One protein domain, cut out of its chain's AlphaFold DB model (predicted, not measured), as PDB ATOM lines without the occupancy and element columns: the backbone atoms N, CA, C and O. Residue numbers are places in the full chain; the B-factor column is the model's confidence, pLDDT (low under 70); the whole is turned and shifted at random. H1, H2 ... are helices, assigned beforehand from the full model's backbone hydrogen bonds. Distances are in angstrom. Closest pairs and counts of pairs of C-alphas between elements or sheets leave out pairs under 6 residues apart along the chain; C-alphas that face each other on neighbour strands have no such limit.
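What this domain is: This is residues 12 to 71 of the 213 residues of an uncharacterized protein of Oryza nivara (UniProt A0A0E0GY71). A long helix, H3, sticks out with its residues 54 to 70 from a small compact body, in which H1 and the short H2 run side by side, opposite ways, with the long loop of residues 33 to 48. The 60 printed residues hold three named helices, H1, H2 and H3 in chain order, and no named strand: all helix. The whole is only just loose, close to extended, with a radius of gyration of the C-alphas of 15.5 A and spans of 48 by 22 by 19 A.

Where its parts are: H1 is residues 12 to 21, from C-alpha 12 at (0.815, -70.401, -106.118), 14.1 A long. H2 is residues 27 to 32. H3 is residues 49 to 70, 30.5 A long, ending at C-alpha 70 at (18.661, -59.477, -136.424).

How they stand to each other: H1 and H2 are close but not clearly touching, the closest C-alphas, of Tyr 19 and Tyr 30, being 6.7 A apart. They run opposite ways at a shallow tilt of 12 degrees. H3 touches H1 with residues 49 to 50 alone; the closest C-alphas are those of Ala 17 and Leu 50, 5.3 A apart. Their tilt of 68 degrees is steep, only just short of about perpendicular, opposite ways. H2 and H3 are apart. Every O i to N i+4 pair is within hydrogen-bond range in H1, 1 of 2 in H2 and 17 of 18 in H3.

The domain as a whole: The C-alphas of Phe 27 and Asp 71, the two farthest apart, are 49.5 A apart. The printed part has no cut. The link from H2 to H3 is long, 16 residues. The pLDDT is under 70 at residue 24, residues 37 to 40 and residues 68 to 71.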
ATOM      1  N   ASN A  12       0.176 -70.078-107.387       88.50
ATOM      2  CA  ASN A  12       0.815 -70.401-106.118       88.50
ATOM      3  C   ASN A  12       2.304 -70.015-106.118       88.50
ATOM      4  O   ASN A  12       2.761 -69.354-105.183       88.50
ATOM      5  N   ASP A  13       3.038 -70.325-107.190       88.38
ATOM      6  CA  ASP A  13       4.455 -69.957-107.334       88.38
ATOM      7  C   ASP A  13       4.655 -68.437-107.336       88.38
ATOM      8  O   ASP A  13       5.538 -67.902-106.654       88.38
ATOM      9  N   LEU A  14       3.801 -67.722-108.074       90.81
ATOM     10  CA  LEU A  14       3.847 -66.265-108.139       90.81
ATOM     11  C   LEU A  14       3.500 -65.638-106.786       90.81
ATOM     12  O   LEU A  14       4.235 -64.773-106.305       90.81
ATOM     13  N   ASN A  15       2.429 -66.101-106.141       91.38
ATOM     14  CA  ASN A  15       2.034 -65.634-104.815       91.38
ATOM     15  C   ASN A  15       3.148 -65.875-103.794       91.38
ATOM     16  O   ASN A  15       3.435 -64.995-102.985       91.38
ATOM     17  N   ALA A  16       3.848 -67.007-103.862       90.06
ATOM     18  CA  ALA A  16       4.956 -67.293-102.960       90.06
ATOM     19  C   ALA A  16       6.154 -66.366-103.206       90.06
ATOM     20  O   ALA A  16       6.767 -65.879-102.253       90.06
ATOM     21  N   ALA A  17       6.465 -66.052-104.468       90.62
ATOM     22  CA  ALA A  17       7.492 -65.072-104.816       90.62
ATOM     23  C   ALA A  17       7.127 -63.652-104.341       90.62
ATOM     24  O   ALA A  17       7.997 -62.934-103.836       90.62
ATOM     25  N   VAL A  18       5.854 -63.259-104.453       92.25
ATOM     26  CA  VAL A  18       5.324 -61.975-103.961       92.25
ATOM     27  C   VAL A  18       5.362 -61.914-102.437       92.25
ATOM     28  O   VAL A  18       5.896 -60.958-101.877       92.25
ATOM     29  N   TYR A  19       4.900 -62.954-101.748       90.69
ATOM     30  CA  TYR A  19       4.974 -63.043-100.293       90.69
ATOM     31  C   TYR A  19       6.424 -62.970 -99.796       90.69
ATOM     32  O   TYR A  19       6.731 -62.225 -98.867       90.69
ATOM     33  N   ARG A  20       7.350 -63.673-100.463       89.62
ATOM     34  CA  ARG A  20       8.783 -63.637-100.139       89.62
ATOM     35  C   ARG A  20       9.401 -62.255-100.353       89.62
ATOM     36  O   ARG A  20      10.335 -61.898 -99.638       89.62
ATOM     37  N   TYR A  21       8.902 -61.492-101.324       92.06
ATOM     38  CA  TYR A  21       9.299 -60.102-101.549       92.06
ATOM     39  C   TYR A  21       8.762 -59.166-100.456       92.06
ATOM     40  O   TYR A  21       9.479 -58.278-100.006       92.06
ATOM     41  N   LEU A  22       7.535 -59.399 -99.992       90.56
ATOM     42  CA  LEU A  22       6.832 -58.571 -99.013       90.56
ATOM     43  C   LEU A  22       7.047 -59.003 -97.550       90.56
ATOM     44  O   LEU A  22       6.336 -58.514 -96.685       90.56
ATOM     45  N   LEU A  23       7.986 -59.909 -97.257       80.00
ATOM     46  CA  LEU A  23       8.071 -60.694 -96.010       80.00
ATOM     47  C   LEU A  23       7.809 -59.922 -94.691       80.00
ATOM     48  O   LEU A  23       7.249 -60.491 -93.761       80.00
ATOM     49  N   GLU A  24       8.183 -58.642 -94.601       67.94
ATOM     50  CA  GLU A  24       7.997 -57.803 -93.402       67.94
ATOM     51  C   GLU A  24       6.641 -57.063 -93.333       67.94
ATOM     52  O   GLU A  24       6.245 -56.605 -92.264       67.94
ATOM     53  N   SER A  25       5.901 -56.958 -94.439       74.69
ATOM     54  CA  SER A  25       4.620 -56.237 -94.554       74.69
ATOM     55  C   SER A  25       3.450 -57.103 -95.052       74.69
ATOM     56  O   SER A  25       2.338 -56.606 -95.226       74.69
ATOM     57  N   ALA A  26       3.672 -58.405 -95.259       80.38
ATOM     58  CA  ALA A  26       2.761 -59.295 -95.984       80.38
ATOM     59  C   ALA A  26       1.719 -60.050 -95.140       80.38
ATOM     60  O   ALA A  26       1.154 -61.022 -95.642       80.38
ATOM     61  N   PHE A  27       1.465 -59.674 -93.879       80.31
ATOM     62  CA  PHE A  27       0.587 -60.469 -93.001       80.31
ATOM     63  C   PHE A  27      -0.801 -60.715 -93.619       80.31
ATOM     64  O   PHE A  27      -1.254 -61.853 -93.689       80.31
ATOM     65  N   ASN A  28      -1.434 -59.671 -94.160       87.31
ATOM     66  CA  ASN A  28      -2.743 -59.801 -94.811       87.31
ATOM     67  C   ASN A  28      -2.657 -60.595 -96.124       87.31
ATOM     68  O   ASN A  28      -3.498 -61.450 -96.390       87.31
ATOM     69  N   PHE A  29      -1.598 -60.365 -96.907       89.00
ATOM     70  CA  PHE A  29      -1.401 -61.040 -98.189       89.00
ATOM     71  C   PHE A  29      -1.299 -62.557 -98.023       89.00
ATOM     72  O   PHE A  29      -1.853 -63.293 -98.829       89.00
ATOM     73  N   TYR A  30      -0.639 -63.036 -96.967       85.62
ATOM     74  CA  TYR A  30      -0.535 -64.467 -96.676       85.62
ATOM     75  C   TYR A  30      -1.907 -65.151 -96.561       85.62
ATOM     76  O   TYR A  30      -2.117 -66.217 -97.134       85.62
ATOM     77  N   HIS A  31      -2.853 -64.513 -95.868       84.88
ATOM     78  CA  HIS A  31      -4.198 -65.057 -95.680       84.88
ATOM     79  C   HIS A  31      -5.070 -64.938 -96.935       84.88
ATOM     80  O   HIS A  31      -5.822 -65.856 -97.241       84.88
ATOM     81  N   GLU A  32      -4.957 -63.840 -97.683       87.75
ATOM     82  CA  GLU A  32      -5.735 -63.625 -98.911       87.75
ATOM     83  C   GLU A  32      -5.263 -64.508-100.073       87.75
ATOM     84  O   GLU A  32      -6.071 -65.010-100.854       87.75
ATOM     85  N   SER A  33      -3.952 -64.737-100.170       87.19
ATOM     86  CA  SER A  33      -3.344 -65.520-101.251       87.19
ATOM     87  C   SER A  33      -3.505 -67.033-101.092       87.19
ATOM     88  O   SER A  33      -3.122 -67.760-102.007       87.19
ATOM     89  N   HIS A  34      -4.080 -67.499 -99.972       84.12
ATOM     90  CA  HIS A  34      -4.276 -68.920 -99.658       84.12
ATOM     91  C   HIS A  34      -3.000 -69.748 -99.877       84.12
ATOM     92  O   HIS A  34      -3.047 -70.863-100.394       84.12
ATOM     93  N   LEU A  35      -1.846 -69.180 -99.505       82.38
ATOM     94  CA  LEU A  35      -0.562 -69.851 -99.654       82.38
ATOM     95  C   LEU A  35      -0.512 -71.073 -98.745       82.38
ATOM     96  O   LEU A  35      -0.418 -70.950 -97.523       82.38
ATOM     97  N   ASP A  36      -0.523 -72.254 -99.352       74.94
ATOM     98  CA  ASP A  36      -0.250 -73.480 -98.626       74.94
ATOM     99  C   ASP A  36       1.259 -73.570 -98.347       74.94
ATOM    100  O   ASP A  36       2.064 -73.899 -99.222       74.94
ATOM    101  N   ILE A  37       1.662 -73.241 -97.111       65.50
ATOM    102  CA  ILE A  37       3.067 -73.322 -96.668       65.50
ATOM    103  C   ILE A  37       3.600 -74.761 -96.792       65.50
ATOM    104  O   ILE A  37       4.817 -74.966 -96.827       65.50
ATOM    105  N   HIS A  38       2.723 -75.768 -96.823       62.06
ATOM    106  CA  HIS A  38       3.125 -77.165 -96.955       62.06
ATOM    107  C   HIS A  38       3.401 -77.572 -98.402       62.06
ATOM    108  O   HIS A  38       4.260 -78.425 -98.617       62.06
ATOM    109  N   ASP A  39       2.736 -76.942 -99.369       63.94
ATOM    110  CA  ASP A  39       2.908 -77.237-100.797       63.94
ATOM    111  C   ASP A  39       4.117 -76.486-101.381       63.94
ATOM    112  O   ASP A  39       4.883 -77.013-102.189       63.94
ATOM    113  N   ILE A  40       4.371 -75.269-100.888       66.62
ATOM    114  CA  ILE A  40       5.507 -74.447-101.304       66.62
ATOM    115  C   ILE A  40       6.405 -74.196-100.101       66.62
ATOM    116  O   ILE A  40       6.082 -73.415 -99.208       66.62
ATOM    117  N   GLU A  41       7.600 -74.789-100.088       76.81
ATOM    118  CA  GLU A  41       8.625 -74.431 -99.107       76.81
ATOM    119  C   GLU A  41       9.127 -73.001 -99.369       76.81
ATOM    120  O   GLU A  41      10.167 -72.775 -99.986       76.81
ATOM    121  N   ILE A  42       8.417 -72.004 -98.835       74.25
ATOM    122  CA  ILE A  42       8.718 -70.567 -98.972       74.25
ATOM    123  C   ILE A  42      10.170 -70.256 -98.566       74.25
ATOM    124  O   ILE A  42      10.809 -69.356 -99.111       74.25
ATOM    125  N   LYS A  43      10.736 -71.028 -97.627       77.12
ATOM    126  CA  LYS A  43      12.144 -70.915 -97.208       77.12
ATOM    127  C   LYS A  43      13.139 -71.261 -98.322       77.12
ATOM    128  O   LYS A  43      14.232 -70.699 -98.319       77.12
ATOM    129  N   LYS A  44      12.774 -72.146 -99.254       83.94
ATOM    130  CA  LYS A  44      13.593 -72.516-100.415       83.94
ATOM    131  C   LYS A  44      13.591 -71.444-101.497       83.94
ATOM    132  O   LYS A  44      14.532 -71.414-102.282       83.94
ATOM    133  N   ILE A  45      12.599 -70.550-101.517       86.75
ATOM    134  CA  ILE A  45      12.554 -69.426-102.457       86.75
ATOM    135  C   ILE A  45      13.609 -68.385-102.042       86.75
ATOM    136  O   ILE A  45      13.499 -67.778-100.961       86.75
ATOM    137  N   PRO A  46      14.637 -68.136-102.878       90.50
ATOM    138  CA  PRO A  46      15.653 -67.135-102.585       90.50
ATOM    139  C   PRO A  46      15.060 -65.728-102.471       90.50
ATOM    140  O   PRO A  46      14.079 -65.378-103.136       90.50
ATOM    141  N   GLN A  47      15.686 -64.877-101.660       89.44
ATOM    142  CA  GLN A  47      15.298 -63.471-101.599       89.44
ATOM    143  C   GLN A  47      15.543 -62.793-102.956       89.44
ATOM    144  O   GLN A  47      16.552 -63.032-103.622       89.44
ATOM    145  N   GLY A  48      14.598 -61.952-103.379       90.25
ATOM    146  CA  GLY A  48      14.670 -61.267-104.671       90.25
ATOM    147  C   GLY A  48      14.297 -62.134-105.877       90.25
ATOM    148  O   GLY A  48      14.524 -61.702-107.002       90.25
ATOM    149  N   THR A  49      13.712 -63.323-105.679       92.75
ATOM    150  CA  THR A  49      13.207 -64.167-106.781       92.75
ATOM    151  C   THR A  49      12.250 -63.402-107.692       92.75
ATOM    152  O   THR A  49      12.473 -63.372-108.897       92.75
ATOM    153  N   LEU A  50      11.264 -62.693-107.124       94.12
ATOM    154  CA  LEU A  50      10.330 -61.873-107.905       94.12
ATOM    155  C   LEU A  50      11.061 -60.843-108.779       94.12
ATOM    156  O   LEU A  50      10.789 -60.729-109.968       94.12
ATOM    157  N   ILE A  51      12.039 -60.140-108.200       95.38
ATOM    158  CA  ILE A  51      12.846 -59.142-108.912       95.38
ATOM    159  C   ILE A  51      13.586 -59.803-110.083       95.38
ATOM    160  O   ILE A  51      13.571 -59.282-111.193       95.38
ATOM    161  N   ARG A  52      14.215 -60.963-109.857       95.19
ATOM    162  CA  ARG A  52      14.953 -61.694-110.898       95.19
ATOM    163  C   ARG A  52      14.049 -62.161-112.031       95.19
ATOM    164  O   ARG A  52      14.441 -62.016-113.181       95.19
ATOM    165  N   VAL A  53      12.870 -62.696-111.712       93.94
ATOM    166  CA  VAL A  53      11.885 -63.135-112.712       93.94
ATOM    167  C   VAL A  53      11.456 -61.956-113.583       93.94
ATOM    168  O   VAL A  53      11.516 -62.057-114.804       93.94
ATOM    169  N   VAL A  54      11.120 -60.812-112.978       96.00
ATOM    170  CA  VAL A  54      10.745 -59.598-113.722       96.00
ATOM    171  C   VAL A  54      11.895 -59.102-114.602       96.00
ATOM    172  O   VAL A  54      11.685 -58.833-115.781       96.00
ATOM    173  N   LEU A  55      13.119 -59.025-114.068       96.69
ATOM    174  CA  LEU A  55      14.290 -58.594-114.841       96.69
ATOM    175  C   LEU A  55      14.577 -59.527-116.024       96.69
ATOM    176  O   LEU A  55      14.841 -59.047-117.121       96.69
ATOM    177  N   LYS A  56      14.483 -60.846-115.821       94.62
ATOM    178  CA  LYS A  56      14.658 -61.832-116.894       94.62
ATOM    179  C   LYS A  56      13.540 -61.772-117.932       94.62
ATOM    180  O   LYS A  56      13.817 -61.951-119.110       94.62
ATOM    181  N   GLY A  57      12.309 -61.471-117.520       94.75
ATOM    182  CA  GLY A  57      11.201 -61.220-118.440       94.75
ATOM    183  C   GLY A  57      11.440 -59.998-119.331       94.75
ATOM    184  O   GLY A  57      11.201 -60.068-120.531       94.75
ATOM    185  N   LEU A  58      11.969 -58.903-118.773       95.88
ATOM    186  CA  LEU A  58      12.331 -57.710-119.549       95.88
ATOM    187  C   LEU A  58      13.463 -57.988-120.548       95.88
ATOM    188  O   LEU A  58      13.337 -57.630-121.713       95.88
ATOM    189  N   GLU A  59      14.526 -58.666-120.107       93.44
ATOM    190  CA  GLU A  59      15.636 -59.100-120.973       93.44
ATOM    191  C   GLU A  59      15.139 -60.002-122.111       93.44
ATOM    192  O   GLU A  59      15.569 -59.870-123.252       93.44
ATOM    193  N   HIS A  60      14.192 -60.893-121.820       94.38
ATOM    194  CA  HIS A  60      13.589 -61.762-122.822       94.38
ATOM    195  C   HIS A  60      12.761 -60.980-123.853       94.38
ATOM    196  O   HIS A  60      12.868 -61.257-125.044       94.38
ATOM    197  N   ILE A  61      11.980 -59.981-123.425       94.31
ATOM    198  CA  ILE A  61      11.236 -59.093-124.337       94.31
ATOM    199  C   ILE A  61      12.201 -58.301-125.229       94.31
ATOM    200  O   ILE A  61      11.983 -58.212-126.433       94.31
ATOM    201  N   GLU A  62      13.274 -57.749-124.658       91.50
ATOM    202  CA  GLU A  62      14.315 -57.039-125.411       91.50
ATOM    203  C   GLU A  62      14.989 -57.956-126.438       91.50
ATOM    204  O   GLU A  62      15.161 -57.580-127.596       91.50
ATOM    205  N   PHE A  63      15.335 -59.179-126.031       90.31
ATOM    206  CA  PHE A  63      15.933 -60.167-126.918       90.31
ATOM    207  C   PHE A  63      15.004 -60.533-128.079       90.31
ATOM    208  O   PHE A  63      15.460 -60.556-129.215       90.31
ATOM    209  N   GLN A  64      13.713 -60.766-127.822       88.50
ATOM    210  CA  GLN A  64      12.738 -61.049-128.881       88.50
ATOM    211  C   GLN A  64      12.571 -59.872-129.845       88.50
ATOM    212  O   GLN A  64      12.616 -60.067-131.055       88.50
ATOM    213  N   ALA A  65      12.459 -58.649-129.324       87.12
ATOM    214  CA  ALA A  65      12.347 -57.454-130.155       87.12
ATOM    215  C   ALA A  65      13.583 -57.238-131.047       87.12
ATOM    216  O   ALA A  65      13.459 -56.769-132.175       87.12
ATOM    217  N   ASN A  66      14.772 -57.589-130.554       81.00
ATOM    218  CA  ASN A  66      16.008 -57.521-131.329       81.00
ATOM    219  C   ASN A  66      16.195 -58.724-132.266       81.00
ATOM    220  O   ASN A  66      16.897 -58.590-133.264       81.00
ATOM    221  N   ALA A  67      15.590 -59.878-131.974       79.06
ATOM    222  CA  ALA A  67      15.649 -61.059-132.834       79.06
ATOM    223  C   ALA A  67      14.937 -60.818-134.173       79.06
ATOM    224  O   ALA A  67      15.474 -61.197-135.208       79.06
ATOM    225  N   ASP A  68      13.808 -60.102-134.163       66.56
ATOM    226  CA  ASP A  68      13.077 -59.712-135.381       66.56
ATOM    227  C   ASP A  68      13.866 -58.729-136.267       66.56
ATOM    228  O   ASP A  68      13.639 -58.650-137.469       66.56
ATOM    229  N   VAL A  69      14.803 -57.976-135.679       62.88
ATOM    230  CA  VAL A  69      15.683 -57.032-136.393       62.88
ATOM    231  C   VAL A  69      16.990 -57.706-136.823       62.88
ATOM    232  O   VAL A  69      17.652 -57.239-137.742       62.88
ATOM    233  N   ALA A  70      17.392 -58.798-136.170       57.31
ATOM    234  CA  ALA A  70      18.661 -59.477-136.424       57.31
ATOM    235  C   ALA A  70      18.654 -60.375-137.675       57.31
ATOM    236  O   ALA A  70      19.732 -60.783-138.101       57.31
ATOM    237  N   ASP A  71      17.486 -60.648-138.268       59.38
ATOM    238  CA  ASP A  71      17.350 -61.391-139.535       59.38
ATOM    239  C   ASP A  71      17.504 -60.494-140.780       59.38
ATOM    240  O   ASP A  71      17.098 -60.834-141.889       59.38
TER     241      ASP A  71